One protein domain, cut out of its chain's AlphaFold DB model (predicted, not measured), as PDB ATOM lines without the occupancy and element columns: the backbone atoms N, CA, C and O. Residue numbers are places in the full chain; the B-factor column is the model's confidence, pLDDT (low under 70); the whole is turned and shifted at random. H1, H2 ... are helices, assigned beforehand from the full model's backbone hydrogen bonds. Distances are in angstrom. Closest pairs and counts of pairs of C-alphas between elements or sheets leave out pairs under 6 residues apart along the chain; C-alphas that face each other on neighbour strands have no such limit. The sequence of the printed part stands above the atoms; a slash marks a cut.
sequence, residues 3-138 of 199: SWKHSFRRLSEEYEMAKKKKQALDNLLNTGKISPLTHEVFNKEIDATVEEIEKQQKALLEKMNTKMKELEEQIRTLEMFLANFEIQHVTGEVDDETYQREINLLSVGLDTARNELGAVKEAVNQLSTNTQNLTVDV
ATOM      1  N   SER A   3     118.254 118.208 135.697       76.06
ATOM      2  CA  SER A   3     118.959 118.815 134.564       76.06
ATOM      3  C   SER A   3     118.846 118.011 133.268       76.06
ATOM      4  O   SER A   3     118.566 118.596 132.230       76.06
ATOM      5  N   TRP A   4     118.976 116.681 133.317       83.50
ATOM      6  CA  TRP A   4     118.887 115.848 132.112       83.50
ATOM      7  C   TRP A   4     117.483 115.859 131.492       83.50
ATOM      8  O   TRP A   4     117.373 115.890 130.271       83.50
ATOM      9  N   LYS A   5     116.413 115.902 132.307       81.44
ATOM     10  CA  LYS A   5     115.023 115.982 131.814       81.44
ATOM     11  C   LYS A   5     114.804 117.269 131.031       81.44
ATOM     12  O   LYS A   5     114.169 117.249 129.981       81.44
ATOM     13  N   HIS A   6     115.346 118.375 131.535       87.50
ATOM     14  CA  HIS A   6     115.288 119.661 130.849       87.50
ATOM     15  C   HIS A   6     116.106 119.651 129.558       87.50
ATOM     16  O   HIS A   6     115.588 120.064 128.526       87.50
ATOM     17  N   SER A   7     117.340 119.136 129.593       87.56
ATOM     18  CA  SER A   7     118.178 119.017 128.397       87.56
ATOM     19  C   SER A   7     117.510 118.158 127.328       87.56
ATOM     20  O   SER A   7     117.431 118.577 126.180       87.56
ATOM     21  N   PHE A   8     116.975 116.998 127.707       86.62
ATOM     22  CA  PHE A   8     116.279 116.110 126.785       86.62
ATOM     23  C   PHE A   8     115.033 116.760 126.191       86.62
ATOM     24  O   PHE A   8     114.887 116.777 124.975       86.62
ATOM     25  N   ARG A   9     114.169 117.350 127.029       88.25
ATOM     26  CA  ARG A   9     112.967 118.047 126.559       88.25
ATOM     27  C   ARG A   9     113.315 119.144 125.560       88.25
ATOM     28  O   ARG A   9     112.711 119.192 124.497       88.25
ATOM     29  N   ARG A  10     114.313 119.971 125.884       92.62
ATOM     30  CA  ARG A  10     114.793 121.033 124.996       92.62
ATOM     31  C   ARG A  10     115.236 120.463 123.646       92.62
ATOM     32  O   ARG A  10     114.799 120.952 122.616       92.62
ATOM     33  N   LEU A  11     116.057 119.408 123.654       91.81
ATOM     34  CA  LEU A  11     116.535 118.758 122.427       91.81
ATOM     35  C   LEU A  11     115.382 118.185 121.590       91.81
ATOM     36  O   LEU A  11     115.375 118.343 120.374       91.81
ATOM     37  N   SER A  12     114.390 117.558 122.227       88.12
ATOM     38  CA  SER A  12     113.203 117.048 121.534       88.12
ATOM     39  C   SER A  12     112.357 118.168 120.924       88.12
ATOM     40  O   SER A  12     111.915 118.049 119.786       88.12
ATOM     41  N   GLU A  13     112.147 119.268 121.648       91.75
ATOM     42  CA  GLU A  13     111.410 120.434 121.145       91.75
ATOM     43  C   GLU A  13     112.136 121.104 119.967       91.75
ATOM     44  O   GLU A  13     111.501 121.470 118.974       91.75
ATOM     45  N   GLU A  14     113.463 121.228 120.047       92.88
ATOM     46  CA  GLU A  14     114.300 121.765 118.971       92.88
ATOM     47  C   GLU A  14     114.260 120.881 117.724       92.88
ATOM     48  O   GLU A  14     114.103 121.399 116.615       92.88
ATOM     49  N   TYR A  15     114.308 119.558 117.897       91.19
ATOM     50  CA  TYR A  15     114.193 118.610 116.792       91.19
ATOM     51  C   TYR A  15     112.838 118.728 116.084       91.19
ATOM     52  O   TYR A  15     112.772 118.888 114.864       91.19
ATOM     53  N   GLU A  16     111.742 118.718 116.846       91.31
ATOM     54  CA  GLU A  16     110.389 118.870 116.299       91.31
ATOM     55  C   GLU A  16     110.219 120.199 115.555       91.31
ATOM     56  O   GLU A  16     109.541 120.281 114.526       91.31
ATOM     57  N   MET A  17     110.857 121.264 116.044       94.62
ATOM     58  CA  MET A  17     110.857 122.551 115.362       94.62
ATOM     59  C   MET A  17     111.654 122.511 114.055       94.62
ATOM     60  O   MET A  17     111.184 123.058 113.055       94.62
ATOM     61  N   ALA A  18     112.821 121.864 114.033       93.81
ATOM     62  CA  ALA A  18     113.612 121.677 112.818       93.81
ATOM     63  C   ALA A  18     112.830 120.881 111.760       93.81
ATOM     64  O   ALA A  18     112.743 121.313 110.608       93.81
ATOM     65  N   LYS A  19     112.142 119.804 112.164       93.19
ATOM     66  CA  LYS A  19     111.264 119.014 111.287       93.19
ATOM     67  C   LYS A  19     110.134 119.856 110.688       93.19
ATOM     68  O   LYS A  19     109.922 119.848 109.476       93.19
ATOM     69  N   LYS A  20     109.442 120.649 111.515       95.31
ATOM     70  CA  LYS A  20     108.385 121.566 111.048       95.31
ATOM     71  C   LYS A  20     108.921 122.629 110.090       95.31
ATOM     72  O   LYS A  20     108.253 122.947 109.108       95.31
ATOM     73  N   LYS A  21     110.115 123.172 110.354       95.62
ATOM     74  CA  LYS A  21     110.782 124.126 109.453       95.62
ATOM     75  C   LYS A  21     111.096 123.484 108.104       95.62
ATOM     76  O   LYS A  21     110.806 124.104 107.088       95.62
ATOM     77  N   LYS A  22     111.604 122.247 108.094       95.19
ATOM     78  CA  LYS A  22     111.884 121.489 106.865       95.19
ATOM     79  C   LYS A  22     110.621 121.298 106.029       95.19
ATOM     80  O   LYS A  22     110.565 121.734 104.887       95.19
ATOM     81  N   GLN A  23     109.551 120.804 106.650       95.50
ATOM     82  CA  GLN A  23     108.262 120.626 105.977       95.50
ATOM     83  C   GLN A  23     107.693 121.949 105.433       95.50
ATOM     84  O   GLN A  23     107.138 121.998 104.334       95.50
ATOM     85  N   ALA A  24     107.805 123.042 106.193       96.81
ATOM     86  CA  ALA A  24     107.370 124.357 105.730       96.81
ATOM     87  C   ALA A  24     108.198 124.836 104.527       96.81
ATOM     88  O   ALA A  24     107.628 125.369 103.576       96.81
ATOM     89  N   LEU A  25     109.514 124.615 104.550       96.25
ATOM     90  CA  LEU A  25     110.424 124.958 103.461       96.25
ATOM     91  C   LEU A  25     110.094 124.174 102.180       96.25
ATOM     92  O   LEU A  25     109.983 124.778 101.112       96.25
ATOM     93  N   ASP A  26     109.836 122.870 102.296       95.38
ATOM     94  CA  ASP A  26     109.427 122.015 101.173       95.38
ATOM     95  C   ASP A  26     108.102 122.485 100.561       95.38
ATOM     96  O   ASP A  26     107.964 122.604  99.343       95.38
ATOM     97  N   ASN A  27     107.129 122.854 101.398       96.75
ATOM     98  CA  ASN A  27     105.858 123.408 100.931       96.75
ATOM     99  C   ASN A  27     106.030 124.750 100.200       96.75
ATOM    100  O   ASN A  27     105.324 125.020  99.223       96.75
ATOM    101  N   LEU A  28     106.949 125.608 100.647       96.69
ATOM    102  CA  LEU A  28     107.244 126.871  99.964       96.69
ATOM    103  C   LEU A  28     107.861 126.636  98.580       96.69
ATOM    104  O   LEU A  28     107.507 127.354  97.642       96.69
ATOM    105  N   LEU A  29     108.729 125.629  98.442       96.12
ATOM    106  CA  LEU A  29     109.286 125.230  97.149       96.12
ATOM    107  C   LEU A  29     108.192 124.667  96.231       96.12
ATOM    108  O   LEU A  29     108.036 125.132  95.104       96.12
ATOM    109  N   ASN A  30     107.374 123.742  96.739       96.12
ATOM    110  CA  ASN A  30     106.297 123.098  95.977       96.12
ATOM    111  C   ASN A  30     105.222 124.088  95.504       96.12
ATOM    112  O   ASN A  30     104.638 123.918  94.438       96.12
ATOM    113  N   THR A  31     104.962 125.142  96.282       96.75
ATOM    114  CA  THR A  31     104.031 126.219  95.903       96.75
ATOM    115  C   THR A  31     104.670 127.293  95.016       96.75
ATOM    116  O   THR A  31     104.002 128.269  94.674       96.75
ATOM    117  N   GLY A  32     105.947 127.140  94.649       94.31
ATOM    118  CA  GLY A  32     106.685 128.075  93.796       94.31
ATOM    119  C   GLY A  32     106.964 129.431  94.447       94.31
ATOM    120  O   GLY A  32     107.304 130.388  93.754       94.31
ATOM    121  N   LYS A  33     106.806 129.546  95.772       97.31
ATOM    122  CA  LYS A  33     107.026 130.801  96.510       97.31
ATOM    123  C   LYS A  33     108.504 131.120  96.710       97.31
ATOM    124  O   LYS A  33     108.842 132.278  96.938       97.31
ATOM    125  N   ILE A  34     109.366 130.107  96.652       96.50
ATOM    126  CA  ILE A  34     110.824 130.243  96.728       96.50
ATOM    127  C   ILE A  34     111.487 129.491  95.574       96.50
ATOM    128  O   ILE A  34     110.913 128.558  95.015       96.50
ATOM    129  N   SER A  35     112.709 129.896  95.233       96.44
ATOM    130  CA  SER A  35     113.511 129.204  94.224       96.44
ATOM    131  C   SER A  35     114.154 127.925  94.785       96.44
ATOM    132  O   SER A  35     114.396 127.857  95.996       96.44
ATOM    133  N   PRO A  36     114.524 126.953  93.928       95.50
ATOM    134  CA  PRO A  36     115.296 125.780  94.345       95.50
ATOM    135  C   PRO A  36     116.616 126.140  95.039       95.50
ATOM    136  O   PRO A  36     116.961 125.539  96.048       95.50
ATOM    137  N   LEU A  37     117.317 127.175  94.560       96.06
ATOM    138  CA  LEU A  37     118.568 127.639  95.167       96.06
ATOM    139  C   LEU A  37     118.347 128.165  96.594       96.06
ATOM    140  O   LEU A  37     119.133 127.894  97.495       96.06
ATOM    141  N   THR A  38     117.262 128.915  96.813       96.56
ATOM    142  CA  THR A  38     116.896 129.414  98.147       96.56
ATOM    143  C   THR A  38     116.524 128.268  99.084       96.56
ATOM    144  O   THR A  38     116.945 128.271 100.237       96.56
ATOM    145  N   HIS A  39     115.759 127.287  98.592       97.19
ATOM    146  CA  HIS A  39     115.428 126.076  99.346       97.19
ATOM    147  C   HIS A  39     116.693 125.333  99.778       97.19
ATOM    148  O   HIS A  39     116.845 125.052 100.961       97.19
ATOM    149  N   GLU A  40     117.641 125.114  98.866       96.62
ATOM    150  CA  GLU A  40     118.875 124.383  99.159       96.62
ATOM    151  C   GLU A  40     119.689 125.031 100.292       96.62
ATOM    152  O   GLU A  40     120.176 124.331 101.182       96.62
ATOM    153  N   VAL A  41     119.815 126.363 100.293       96.75
ATOM    154  CA  VAL A  41     120.553 127.098 101.336       96.75
ATOM    155  C   VAL A  41     119.925 126.886 102.715       96.75
ATOM    156  O   VAL A  41     120.630 126.516 103.653       96.75
ATOM    157  N   PHE A  42     118.606 127.066 102.842       96.25
ATOM    158  CA  PHE A  42     117.917 126.862 104.120       96.25
ATOM    159  C   PHE A  42     117.857 125.387 104.521       96.25
ATOM    160  O   PHE A  42     117.950 125.078 105.707       96.25
ATOM    161  N   ASN A  43     117.736 124.468 103.562       95.56
ATOM    162  CA  ASN A  43     117.731 123.041 103.858       95.56
ATOM    163  C   ASN A  43     119.079 122.606 104.449       95.56
ATOM    164  O   ASN A  43     119.088 121.903 105.453       95.56
ATOM    165  N   LYS A  44     120.207 123.097 103.913       96.88
ATOM    166  CA  LYS A  44     121.539 122.848 104.492       96.88
ATOM    167  C   LYS A  44     121.661 123.355 105.931       96.88
ATOM    168  O   LYS A  44     122.240 122.670 106.766       96.88
ATOM    169  N   GLU A  45     121.120 124.535 106.236       96.25
ATOM    170  CA  GLU A  45     121.131 125.081 107.603       96.25
ATOM    171  C   GLU A  45     120.276 124.240 108.567       96.25
ATOM    172  O   GLU A  45     120.684 123.965 109.700       96.25
ATOM    173  N   ILE A  46     119.096 123.803 108.116       95.12
ATOM    174  CA  ILE A  46     118.213 122.934 108.902       95.12
ATOM    175  C   ILE A  46     118.873 121.574 109.133       95.12
ATOM    176  O   ILE A  46     118.884 121.110 110.272       95.12
ATOM    177  N   ASP A  47     119.455 120.965 108.101       94.81
ATOM    178  CA  ASP A  47     120.142 119.677 108.212       94.81
ATOM    179  C   ASP A  47     121.343 119.781 109.172       94.81
ATOM    180  O   ASP A  47     121.458 118.971 110.088       94.81
ATOM    181  N   ALA A  48     122.151 120.846 109.087       96.06
ATOM    182  CA  ALA A  48     123.231 121.098 110.050       96.06
ATOM    183  C   ALA A  48     122.718 121.271 111.495       96.06
ATOM    184  O   ALA A  48     123.353 120.828 112.454       96.06
ATOM    185  N   THR A  49     121.551 121.901 111.669       94.94
ATOM    186  CA  THR A  49     120.906 122.027 112.985       94.94
ATOM    187  C   THR A  49     120.470 120.660 113.520       94.94
ATOM    188  O   THR A  49     120.663 120.378 114.703       94.94
ATOM    189  N   VAL A  50     119.907 119.801 112.665       93.44
ATOM    190  CA  VAL A  50     119.508 118.431 113.030       93.44
ATOM    191  C   VAL A  50     120.727 117.603 113.440       93.44
ATOM    192  O   VAL A  50     120.696 116.985 114.503       93.44
ATOM    193  N   GLU A  51     121.818 117.656 112.673       93.75
ATOM    194  CA  GLU A  51     123.069 116.954 112.992       93.75
ATOM    195  C   GLU A  51     123.629 117.353 114.370       93.75
ATOM    196  O   GLU A  51     124.039 116.499 115.165       93.75
ATOM    197  N   GLU A  52     123.620 118.647 114.705       95.38
ATOM    198  CA  GLU A  52     124.081 119.113 116.017       95.38
ATOM    199  C   GLU A  52     123.139 118.665 117.150       95.38
ATOM    200  O   GLU A  52     123.618 118.277 118.219       95.38
ATOM    201  N   ILE A  53     121.818 118.635 116.929       93.19
ATOM    202  CA  ILE A  53     120.859 118.097 117.911       93.19
ATOM    203  C   ILE A  53     121.130 116.611 118.178       93.19
ATOM    204  O   ILE A  53     121.187 116.197 119.340       93.19
ATOM    205  N   GLU A  54     121.342 115.807 117.135       90.44
ATOM    206  CA  GLU A  54     121.645 114.375 117.263       90.44
ATOM    207  C   GLU A  54     122.950 114.139 118.030       90.44
ATOM    208  O   GLU A  54     123.015 113.307 118.944       90.44
ATOM    209  N   LYS A  55     123.984 114.927 117.729       93.88
ATOM    210  CA  LYS A  55     125.254 114.901 118.458       93.88
ATOM    211  C   LYS A  55     125.071 115.243 119.936       93.88
ATOM    212  O   LYS A  55     125.622 114.549 120.794       93.88
ATOM    213  N   GLN A  56     124.283 116.268 120.259       93.38
ATOM    214  CA  GLN A  56     123.979 116.628 121.647       93.38
ATOM    215  C   GLN A  56     123.190 115.528 122.364       93.38
ATOM    216  O   GLN A  56     123.447 115.249 123.538       93.38
ATOM    217  N   GLN A  57     122.271 114.860 121.666       91.31
ATOM    218  CA  GLN A  57     121.501 113.746 122.212       91.31
ATOM    219  C   GLN A  57     122.402 112.540 122.521       91.31
ATOM    220  O   GLN A  57     122.314 111.965 123.609       91.31
ATOM    221  N   LYS A  58     123.340 112.214 121.622       91.50
ATOM    222  CA  LYS A  58     124.357 111.178 121.849       91.50
ATOM    223  C   LYS A  58     125.269 111.522 123.028       91.50
ATOM    224  O   LYS A  58     125.476 110.681 123.900       91.50
ATOM    225  N   ALA A  59     125.759 112.759 123.102       92.94
ATOM    226  CA  ALA A  59     126.598 113.210 124.211       92.94
ATOM    227  C   ALA A  59     125.858 113.141 125.560       92.94
ATOM    228  O   ALA A  59     126.434 112.748 126.578       92.94
ATOM    229  N   LEU A  60     124.563 113.477 125.579       92.69
ATOM    230  CA  LEU A  60     123.722 113.319 126.764       92.69
ATOM    231  C   LEU A  60     123.609 111.844 127.170       92.69
ATOM    232  O   LEU A  60     123.798 111.525 128.343       92.69
ATOM    233  N   LEU A  61     123.362 110.945 126.215       91.38
ATOM    234  CA  LEU A  61     123.277 109.504 126.464       91.38
ATOM    235  C   LEU A  61     124.589 108.939 127.031       91.38
ATOM    236  O   LEU A  61     124.574 108.193 128.010       91.38
ATOM    237  N   GLU A  62     125.731 109.317 126.459       93.38
ATOM    238  CA  GLU A  62     127.055 108.926 126.955       93.38
ATOM    239  C   GLU A  62     127.277 109.412 128.390       93.38
ATOM    240  O   GLU A  62     127.643 108.623 129.263       93.38
ATOM    241  N   LYS A  63     126.961 110.680 128.679       93.38
ATOM    242  CA  LYS A  63     127.059 111.242 130.033       93.38
ATOM    243  C   LYS A  63     126.196 110.481 131.041       93.38
ATOM    244  O   LYS A  63     126.633 110.247 132.168       93.38
ATOM    245  N   MET A  64     124.982 110.093 130.658       93.06
ATOM    246  CA  MET A  64     124.080 109.346 131.538       93.06
ATOM    247  C   MET A  64     124.559 107.914 131.784       93.06
ATOM    248  O   MET A  64     124.481 107.442 132.915       93.06
ATOM    249  N   ASN A  65     125.137 107.258 130.778       93.69
ATOM    250  CA  ASN A  65     125.786 105.958 130.957       93.69
ATOM    251  C   ASN A  65     127.008 106.044 131.880       93.69
ATOM    252  O   ASN A  65     127.201 105.173 132.725       93.69
ATOM    253  N   THR A  66     127.814 107.101 131.769       95.38
ATOM    254  CA  THR A  66     128.922 107.340 132.705       95.38
ATOM    255  C   THR A  66     128.408 107.522 134.130       95.38
ATOM    256  O   THR A  66     128.911 106.868 135.041       95.38
ATOM    257  N   LYS A  67     127.356 108.329 134.327       94.56
ATOM    258  CA  LYS A  67     126.753 108.515 135.653       94.56
ATOM    259  C   LYS A  67     126.175 107.213 136.217       94.56
ATOM    260  O   LYS A  67     126.297 106.963 137.409       94.56
ATOM    261  N   MET A  68     125.588 106.367 135.369       95.75
ATOM    262  CA  MET A  68     125.098 105.043 135.765       95.75
ATOM    263  C   MET A  68     126.221 104.181 136.354       95.75
ATOM    264  O   MET A  68     126.061 103.645 137.446       95.75
ATOM    265  N   LYS A  69     127.372 104.110 135.673       97.44
ATOM    266  CA  LYS A  69     128.543 103.355 136.148       97.44
ATOM    267  C   LYS A  69     129.098 103.912 137.458       97.44
ATOM    268  O   LYS A  69     129.398 103.147 138.366       97.44
ATOM    269  N   GLU A  70     129.190 105.236 137.572       97.44
ATOM    270  CA  GLU A  70     129.641 105.914 138.795       97.44
ATOM    271  C   GLU A  70     128.739 105.572 139.995       97.44
ATOM    272  O   GLU A  70     129.226 105.284 141.083       97.44
ATOM    273  N   LEU A  71     127.417 105.559 139.795       97.88
ATOM    274  CA  LEU A  71     126.456 105.194 140.839       97.88
ATOM    275  C   LEU A  71     126.558 103.718 141.231       97.88
ATOM    276  O   LEU A  71     126.449 103.393 142.409       97.88
ATOM    277  N   GLU A  72     126.781 102.823 140.269       98.31
ATOM    278  CA  GLU A  72     127.000 101.397 140.542       98.31
ATOM    279  C   GLU A  72     128.265 101.172 141.389       98.31
ATOM    280  O   GLU A  72     128.250 100.375 142.328       98.31
ATOM    281  N   GLU A  73     129.334 101.925 141.128       98.50
ATOM    282  CA  GLU A  73     130.555 101.907 141.941       98.50
ATOM    283  C   GLU A  73     130.338 102.498 143.346       98.50
ATOM    284  O   GLU A  73     130.802 101.931 144.342       98.50
ATOM    285  N   GLN A  74     129.583 103.596 143.452       98.19
ATOM    286  CA  GLN A  74     129.203 104.195 144.736       98.19
ATOM    287  C   GLN A  74     128.387 103.220 145.590       98.19
ATOM    288  O   GLN A  74     128.695 103.035 146.766       98.19
ATOM    289  N   ILE A  75     127.399 102.546 144.998       98.69
ATOM    290  CA  ILE A  75     126.596 101.511 145.663       98.69
ATOM    291  C   ILE A  75     127.495 100.400 146.203       98.69
ATOM    292  O   ILE A  75     127.420 100.082 147.388       98.69
ATOM    293  N   ARG A  76     128.399  99.865 145.373       98.62
ATOM    294  CA  ARG A  76     129.340  98.814 145.789       98.62
ATOM    295  C   ARG A  76     130.213  99.258 146.967       98.62
ATOM    296  O   ARG A  76     130.468  98.479 147.881       98.62
ATOM    297  N   THR A  77     130.683 100.502 146.938       98.38
ATOM    298  CA  THR A  77     131.528 101.067 147.999       98.38
ATOM    299  C   THR A  77     130.753 101.207 149.309       98.38
ATOM    300  O   THR A  77     131.250 100.811 150.362       98.38
ATOM    301  N   LEU A  78     129.515 101.704 149.248       98.56
ATOM    302  CA  LEU A  78     128.633 101.818 150.411       98.56
ATOM    303  C   LEU A  78     128.294 100.447 151.008       98.56
ATOM    304  O   LEU A  78     128.344 100.285 152.224       98.56
ATOM    305  N   GLU A  79     128.020  99.443 150.173       98.44
ATOM    306  CA  GLU A  79     127.789  98.062 150.616       98.44
ATOM    307  C   GLU A  79     129.014  97.473 151.327       98.44
ATOM    308  O   GLU A  79     128.876  96.807 152.353       98.44
ATOM    309  N   MET A  80     130.220  97.759 150.829       98.44
ATOM    310  CA  MET A  80     131.462  97.336 151.474       98.44
ATOM    311  C   MET A  80     131.662  98.009 152.838       98.44
ATOM    312  O   MET A  80     132.061  97.338 153.789       98.44
ATOM    313  N   PHE A  81     131.361  99.306 152.964       97.94
ATOM    314  CA  PHE A  81     131.438 100.000 154.253       97.94
ATOM    315  C   PHE A  81     130.403  99.493 155.253       97.94
ATOM    316  O   PHE A  81     130.764  99.255 156.403       97.94
ATOM    317  N   LEU A  82     129.162  99.257 154.820       98.12
ATOM    318  CA  LEU A  82     128.133  98.639 155.660       98.12
ATOM    319  C   LEU A  82     128.605  97.284 156.199       98.12
ATOM    320  O   LEU A  82     128.551  97.051 157.402       98.12
ATOM    321  N   ALA A  83     129.136  96.417 155.330       98.12
ATOM    322  CA  ALA A  83     129.661  95.118 155.742       98.12
ATOM    323  C   ALA A  83     130.841  95.241 156.722       98.12
ATOM    324  O   ALA A  83     130.937  94.467 157.671       98.12
ATOM    325  N   ASN A  84     131.731  96.216 156.517       97.19
ATOM    326  CA  ASN A  84     132.844  96.463 157.429       97.19
ATOM    327  C   ASN A  84     132.363  96.910 158.818       97.19
ATOM    328  O   ASN A  84     132.853  96.396 159.820       97.19
ATOM    329  N   PHE A  85     131.392  97.824 158.888       96.69
ATOM    330  CA  PHE A  85     130.813  98.260 160.162       96.69
ATOM    331  C   PHE A  85     130.068  97.135 160.880       96.69
ATOM    332  O   PHE A  85     130.170  97.028 162.098       96.69
ATOM    333  N   GLU A  86     129.383  96.264 160.138       97.88
ATOM    334  CA  GLU A  86     128.748  95.071 160.704       97.88
ATOM    335  C   GLU A  86     129.779  94.157 161.380       97.88
ATOM    336  O   GLU A  86     129.585  93.717 162.511       97.88
ATOM    337  N   ILE A  87     130.913  93.912 160.714       98.00
ATOM    338  CA  ILE A  87     132.006  93.113 161.280       98.00
ATOM    339  C   ILE A  87     132.552  93.780 162.543       98.00
ATOM    340  O   ILE A  87     132.652  93.112 163.567       98.00
ATOM    341  N   GLN A  88     132.861  95.078 162.486       97.62
ATOM    342  CA  GLN A  88     133.421  95.829 163.615       97.62
ATOM    343  C   GLN A  88     132.487  95.867 164.829       97.62
ATOM    344  O   GLN A  88     132.942  95.822 165.970       97.62
ATOM    345  N   HIS A  89     131.178  95.937 164.603       98.19
ATOM    346  CA  HIS A  89     130.194  95.879 165.679       98.19
ATOM    347  C   HIS A  89     130.162  94.496 166.331       98.19
ATOM    348  O   HIS A  89     130.285  94.381 167.550       98.19
ATOM    349  N   VAL A  90     130.112  93.432 165.525       97.75
ATOM    350  CA  VAL A  90     130.102  92.046 166.021       97.75
ATOM    351  C   VAL A  90     131.414  91.668 166.724       97.75
ATOM    352  O   VAL A  90     131.391  90.879 167.671       97.75
ATOM    353  N   THR A  91     132.558  92.219 166.306       98.12
ATOM    354  CA  THR A  91     133.855  92.017 166.978       98.12
ATOM    355  C   THR A  91     134.049  92.907 168.208       98.12
ATOM    356  O   THR A  91     135.014  92.712 168.949       98.12
ATOM    357  N   GLY A  92     133.131  93.845 168.465       97.31
ATOM    358  CA  GLY A  92     133.213  94.795 169.575       97.31
ATOM    359  C   GLY A  92     134.258  95.896 169.375       97.31
ATOM    360  O   GLY A  92     134.661  96.533 170.345       97.31
ATOM    361  N   GLU A  93     134.715  96.117 168.140       97.75
ATOM    362  CA  GLU A  93     135.612  97.221 167.772       97.75
ATOM    363  C   GLU A  93     134.896  98.580 167.780       97.75
ATOM    364  O   GLU A  93     135.543  99.615 167.947       97.75
ATOM    365  N   VAL A  94     133.568  98.583 167.614       97.31
ATOM    366  CA  VAL A  94     132.714  99.779 167.601       97.31
ATOM    367  C   VAL A  94     131.530  99.581 168.551       97.31
ATOM    368  O   VAL A  94     130.935  98.507 168.593       97.31
ATOM    369  N   ASP A  95     131.188 100.620 169.318       97.69
ATOM    370  CA  ASP A  95     130.047 100.610 170.238       97.69
ATOM    371  C   ASP A  95     128.696 100.764 169.516       97.69
ATOM    372  O   ASP A  95     128.624 101.267 168.393       97.69
ATOM    373  N   ASP A  96     127.608 100.370 170.183       97.69
ATOM    374  CA  ASP A  96     126.250 100.407 169.628       97.69
ATOM    375  C   ASP A  96     125.824 101.798 169.137       97.69
ATOM    376  O   ASP A  96     125.150 101.899 168.114       97.69
ATOM    377  N   GLU A  97     126.186 102.877 169.840       97.44
ATOM    378  CA  GLU A  97     125.761 104.226 169.457       97.44
ATOM    379  C   GLU A  97     126.435 104.646 168.149       97.44
ATOM    380  O   GLU A  97     125.769 105.113 167.216       97.44
ATOM    381  N   THR A  98     127.751 104.443 168.069       96.75
ATOM    382  CA  THR A  98     128.534 104.722 166.864       96.75
ATOM    383  C   THR A  98     128.065 103.849 165.701       96.75
ATOM    384  O   THR A  98     127.780 104.375 164.625       96.75
ATOM    385  N   TYR A  99     127.898 102.542 165.913       97.94
ATOM    386  CA  TYR A  99     127.415 101.620 164.882       97.94
ATOM    387  C   TYR A  99     126.047 102.042 164.333       97.94
ATOM    388  O   TYR A  99     125.884 102.191 163.121       97.94
ATOM    389  N   GLN A 100     125.073 102.310 165.210       98.00
ATOM    390  CA  GLN A 100     123.732 102.715 164.783       98.00
ATOM    391  C   GLN A 100     123.756 104.025 163.997       98.00
ATOM    392  O   GLN A 100     123.046 104.164 163.001       98.00
ATOM    393  N   ARG A 101     124.571 104.999 164.412       97.50
ATOM    394  CA  ARG A 101     124.708 106.266 163.687       97.50
ATOM    395  C   ARG A 101     125.242 106.048 162.271       97.50
ATOM    396  O   ARG A 101     124.637 106.545 161.318       97.50
ATOM    397  N   GLU A 102     126.341 105.313 162.140       96.88
ATOM    398  CA  GLU A 102     127.026 105.120 160.859       96.88
ATOM    399  C   GLU A 102     126.220 104.236 159.900       96.88
ATOM    400  O   GLU A 102     126.062 104.595 158.733       96.88
ATOM    401  N   ILE A 103     125.618 103.140 160.380       97.56
ATOM    402  CA  ILE A 103     124.747 102.297 159.549       97.56
ATOM    403  C   ILE A 103     123.547 103.081 159.036       97.56
ATOM    404  O   ILE A 103     123.271 103.036 157.841       97.56
ATOM    405  N   ASN A 104     122.871 103.857 159.888       97.62
ATOM    406  CA  ASN A 104     121.736 104.666 159.444       97.62
ATOM    407  C   ASN A 104     122.147 105.663 158.349       97.62
ATOM    408  O   ASN A 104     121.446 105.801 157.344       97.62
ATOM    409  N   LEU A 105     123.295 106.327 158.507       97.69
ATOM    410  CA  LEU A 105     123.816 107.257 157.506       97.69
ATOM    411  C   LEU A 105     124.143 106.548 156.181       97.69
ATOM    412  O   LEU A 105     123.715 106.997 155.113       97.69
ATOM    413  N   LEU A 106     124.871 105.433 156.245       97.81
ATOM    414  CA  LEU A 106     125.267 104.653 155.074       97.81
ATOM    415  C   LEU A 106     124.056 104.046 154.356       97.81
ATOM    416  O   LEU A 106     124.012 104.072 153.126       97.81
ATOM    417  N   SER A 107     123.051 103.561 155.090       98.00
ATOM    418  CA  SER A 107     121.803 103.039 154.525       98.00
ATOM    419  C   SER A 107     121.029 104.116 153.767       98.00
ATOM    420  O   SER A 107     120.624 103.882 152.630       98.00
ATOM    421  N   VAL A 108     120.897 105.325 154.327       98.25
ATOM    422  CA  VAL A 108     120.255 106.453 153.625       98.25
ATOM    423  C   VAL A 108     121.013 106.811 152.344       98.25
ATOM    424  O   VAL A 108     120.398 107.045 151.297       98.25
ATOM    425  N   GLY A 109     122.349 106.834 152.397       97.62
ATOM    426  CA  GLY A 109     123.191 107.060 151.221       97.62
ATOM    427  C   GLY A 109     123.009 105.980 150.150       97.62
ATOM    428  O   GLY A 109     122.851 106.298 148.970       97.62
ATOM    429  N   LEU A 110     122.963 104.711 150.561       98.38
ATOM    430  CA  LEU A 110     122.786 103.558 149.679       98.38
ATOM    431  C   LEU A 110     121.426 103.581 148.980       98.38
ATOM    432  O   LEU A 110     121.354 103.412 147.761       98.38
ATOM    433  N   ASP A 111     120.355 103.837 149.730       98.31
ATOM    434  CA  ASP A 111     119.006 103.939 149.175       98.31
ATOM    435  C   ASP A 111     118.893 105.119 148.208       98.31
ATOM    436  O   ASP A 111     118.307 104.997 147.129       98.31
ATOM    437  N   THR A 112     119.525 106.248 148.535       97.62
ATOM    438  CA  THR A 112     119.595 107.410 147.642       97.62
ATOM    439  C   THR A 112     120.310 107.064 146.334       97.62
ATOM    440  O   THR A 112     119.776 107.340 145.259       97.62
ATOM    441  N   ALA A 113     121.474 106.411 146.405       97.62
ATOM    442  CA  ALA A 113     122.238 106.015 145.225       97.62
ATOM    443  C   ALA A 113     121.477 104.999 144.354       97.62
ATOM    444  O   ALA A 113     121.461 105.121 143.127       97.62
ATOM    445  N   ARG A 114     120.780 104.031 144.966       98.12
ATOM    446  CA  ARG A 114     119.927 103.061 144.255       98.12
ATOM    447  C   ARG A 114     118.748 103.733 143.555       98.12
ATOM    448  O   ARG A 114     118.474 103.427 142.394       98.12
ATOM    449  N   ASN A 115     118.086 104.672 144.227       96.75
ATOM    450  CA  ASN A 115     116.990 105.444 143.642       96.75
ATOM    451  C   ASN A 115     117.473 106.305 142.468       96.75
ATOM    452  O   ASN A 115     116.833 106.337 141.415       96.75
ATOM    453  N   GLU A 116     118.624 106.966 142.617       95.19
ATOM    454  CA  GLU A 116     119.250 107.734 141.540       95.19
ATOM    455  C   GLU A 116     119.609 106.841 140.346       95.19
ATOM    456  O   GLU A 116     119.283 107.176 139.206       95.19
ATOM    457  N   LEU A 117     120.209 105.675 140.595       96.25
ATOM    458  CA  LEU A 117     120.533 104.706 139.553       96.25
ATOM    459  C   LEU A 117     119.281 104.254 138.791       96.25
ATOM    460  O   LEU A 117     119.300 104.194 137.561       96.25
ATOM    461  N   GLY A 118     118.190 103.973 139.507       95.25
ATOM    462  CA  GLY A 118     116.896 103.646 138.910       95.25
ATOM    463  C   GLY A 118     116.384 104.762 137.998       95.25
ATOM    464  O   GLY A 118     116.042 104.509 136.842       95.25
ATOM    465  N   ALA A 119     116.421 106.008 138.474       92.19
ATOM    466  CA  ALA A 119     116.003 107.171 137.697       92.19
ATOM    467  C   ALA A 119     116.870 107.391 136.443       92.19
ATOM    468  O   ALA A 119     116.346 107.723 135.380       92.19
ATOM    469  N   VAL A 120     118.190 107.188 136.536       92.12
ATOM    470  CA  VAL A 120     119.105 107.294 135.388       92.12
ATOM    471  C   VAL A 120     118.869 106.163 134.381       92.12
ATOM    472  O   VAL A 120     118.870 106.419 133.178       92.12
ATOM    473  N   LYS A 121     118.609 104.931 134.837       93.56
ATOM    474  CA  LYS A 121     118.269 103.793 133.963       93.56
ATOM    475  C   LYS A 121     116.977 104.036 133.189       93.56
ATOM    476  O   LYS A 121     116.945 103.868 131.973       93.56
ATOM    477  N   GLU A 122     115.933 104.491 133.874       91.06
ATOM    478  CA  GLU A 122     114.663 104.853 133.241       91.06
ATOM    479  C   GLU A 122     114.856 105.946 132.180       91.06
ATOM    480  O   GLU A 122     114.311 105.873 131.078       91.06
ATOM    481  N   ALA A 123     115.675 106.945 132.494       86.50
ATOM    482  CA  ALA A 123     115.964 108.053 131.605       86.50
ATOM    483  C   ALA A 123     116.730 107.643 130.343       86.50
ATOM    484  O   ALA A 123     116.383 108.078 129.247       86.50
ATOM    485  N   VAL A 124     117.747 106.791 130.488       89.69
ATOM    486  CA  VAL A 124     118.497 106.223 129.361       89.69
ATOM    487  C   VAL A 124     117.555 105.452 128.437       89.69
ATOM    488  O   VAL A 124     117.585 105.671 127.230       89.69
ATOM    489  N   ASN A 125     116.643 104.649 128.991       89.25
ATOM    490  CA  ASN A 125     115.648 103.923 128.199       89.25
ATOM    491  C   ASN A 125     114.705 104.870 127.429       89.25
ATOM    492  O   ASN A 125     114.412 104.640 126.253       89.25
ATOM    493  N   GLN A 126     114.253 105.962 128.055       86.06
ATOM    494  CA  GLN A 126     113.422 106.983 127.397       86.06
ATOM    495  C   GLN A 126     114.174 107.720 126.279       86.06
ATOM    496  O   GLN A 126     113.626 107.941 125.202       86.06
ATOM    497  N   LEU A 127     115.440 108.069 126.512       83.38
ATOM    498  CA  LEU A 127     116.305 108.692 125.510       83.38
ATOM    499  C   LEU A 127     116.517 107.764 124.313       83.38
ATOM    500  O   LEU A 127     116.289 108.176 123.183       83.38
ATOM    501  N   SER A 128     116.889 106.505 124.551       82.12
ATOM    502  CA  SER A 128     117.161 105.542 123.480       82.12
ATOM    503  C   SER A 128     115.931 105.236 122.627       82.12
ATOM    504  O   SER A 128     116.043 105.172 121.407       82.12
ATOM    505  N   THR A 129     114.756 105.082 123.243       79.19
ATOM    506  CA  THR A 129     113.502 104.842 122.504       79.19
ATOM    507  C   THR A 129     113.089 106.049 121.670       79.19
ATOM    508  O   THR A 129     112.685 105.886 120.521       79.19
ATOM    509  N   ASN A 130     113.237 107.266 122.196       68.75
ATOM    510  CA  ASN A 130     112.856 108.460 121.452       68.75
ATOM    511  C   ASN A 130     113.858 108.777 120.332       68.75
ATOM    512  O   ASN A 130     113.435 109.092 119.230       68.75
ATOM    513  N   THR A 131     115.166 108.593 120.546       63.88
ATOM    514  CA  THR A 131     116.171 108.692 119.469       63.88
ATOM    515  C   THR A 131     115.864 107.742 118.308       63.88
ATOM    516  O   THR A 131     116.003 108.137 117.156       63.88
ATOM    517  N   GLN A 132     115.390 106.520 118.584       58.16
ATOM    518  CA  GLN A 132     114.986 105.567 117.538       58.16
ATOM    519  C   GLN A 132     113.757 106.045 116.747       58.16
ATOM    520  O   GLN A 132     113.675 105.818 115.546       58.16
ATOM    521  N   ASN A 133     112.811 106.738 117.385       53.25
ATOM    522  CA  ASN A 133     111.650 107.289 116.682       53.25
ATOM    523  C   ASN A 133     112.016 108.489 115.792       53.25
ATOM    524  O   ASN A 133     111.381 108.699 114.762       53.25
ATOM    525  N   LEU A 134     113.048 109.254 116.162       53.69
ATOM    526  CA  LEU A 134     113.529 110.404 115.388       53.69
ATOM    527  C   LEU A 134     114.308 109.957 114.134       53.69
ATOM    528  O   LEU A 134     114.230 110.606 113.097       53.69
ATOM    529  N   THR A 135     115.003 108.815 114.175       44.03
ATOM    530  CA  THR A 135     115.781 108.309 113.026       44.03
ATOM    531  C   THR A 135     114.951 107.563 111.975       44.03
ATOM    532  O   THR A 135     115.363 107.487 110.818       44.03
ATOM    533  N   VAL A 136     113.777 107.027 112.326       41.12
ATOM    534  CA  VAL A 136     112.930 106.266 111.383       41.12
ATOM    535  C   VAL A 136     112.164 107.180 110.412       41.12
ATOM    536  O   VAL A 136     111.874 106.772 109.289       41.12
ATOM    537  N   ASP A 137     111.892 108.433 110.783       39.50
ATOM    538  CA  ASP A 137     111.077 109.365 109.984       39.50
ATOM    539  C   ASP A 137     111.845 110.005 108.802       39.50
ATOM    540  O   ASP A 137     111.241 110.542 107.880       39.50
ATOM    541  N   VAL A 138     113.182 109.908 108.775       36.06
ATOM    542  CA  VAL A 138     114.022 110.492 107.707       36.06
ATOM    543  C   VAL A 138     114.222 109.537 106.513       36.06
ATOM    544  O   VAL A 138     114.607 109.979 105.434       36.06
TER     545      VAL A 138
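What this domain is: This is residues 3 to 138 of the 199 residues of the protein "CdvA domain-containing protein" of Candidatus Bathyarchaeota archaeon (UniProt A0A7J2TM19). One very long helix, H2, runs nearly the whole length of a thin rod, and a shorter helix folds back along each end of it: H1 packs along its first part and H3 along its later part. The three make an up-and-down bundle, each helix running against the one before it in the chain. The printed part has 136 residues with three named helices, in the order H1, H2, H3, and no named strand; the class is all helix. The whole is extended, with a radius of gyration of the C-alphas of 25.1 A and spans of 87 by 19 by 16 A.

How they stand to each other: H2, residues 36 to 90, touches H3, residues 96 to 136, and the closest C-alphas are those of Ile 75 and Leu 110, 5.9 A apart. They form a helical hairpin and run opposite ways at a shallow tilt of 23 degrees. H2 also touches H1, residues 3 to 30, with its residues 36 to 60 alone; the closest C-alphas are those of Ile 46 and Ala 18, 6.2 A apart. This is a second helical hairpin, opposite ways at a shallow tilt of 16 degrees. H1 and H3 run the same way at a shallow tilt of 8 degrees and are close but not clearly touching, with the closest C-alphas, those of Phe 8 and Leu 127, 7.5 A apart. In H1, H2 and H3 every O i to N i+4 pair is within hydrogen-bond range.

Where its parts are: H2 measures 80.6 A from C-alpha 36 at (115.296, 125.780, 94.345) to C-alpha 90 at (130.102, 92.046, 166.021). H3 measures 60.0 A and ends with C-alpha 136 at (112.930, 106.266, 111.383). H1 measures 40.8 A and begins with C-alpha 3 at (118.959, 118.815, 134.564).

The domain as a whole: The C-alphas of Gly 32 and Gly 92, the two farthest apart, are 86.9 A apart. The printed part has no cut, and both links, H1 to H2 and H2 to H3, are tight, with 5 residues each. The mean pLDDT of the printed part is 91.7; residues 130 to 138 are under 70.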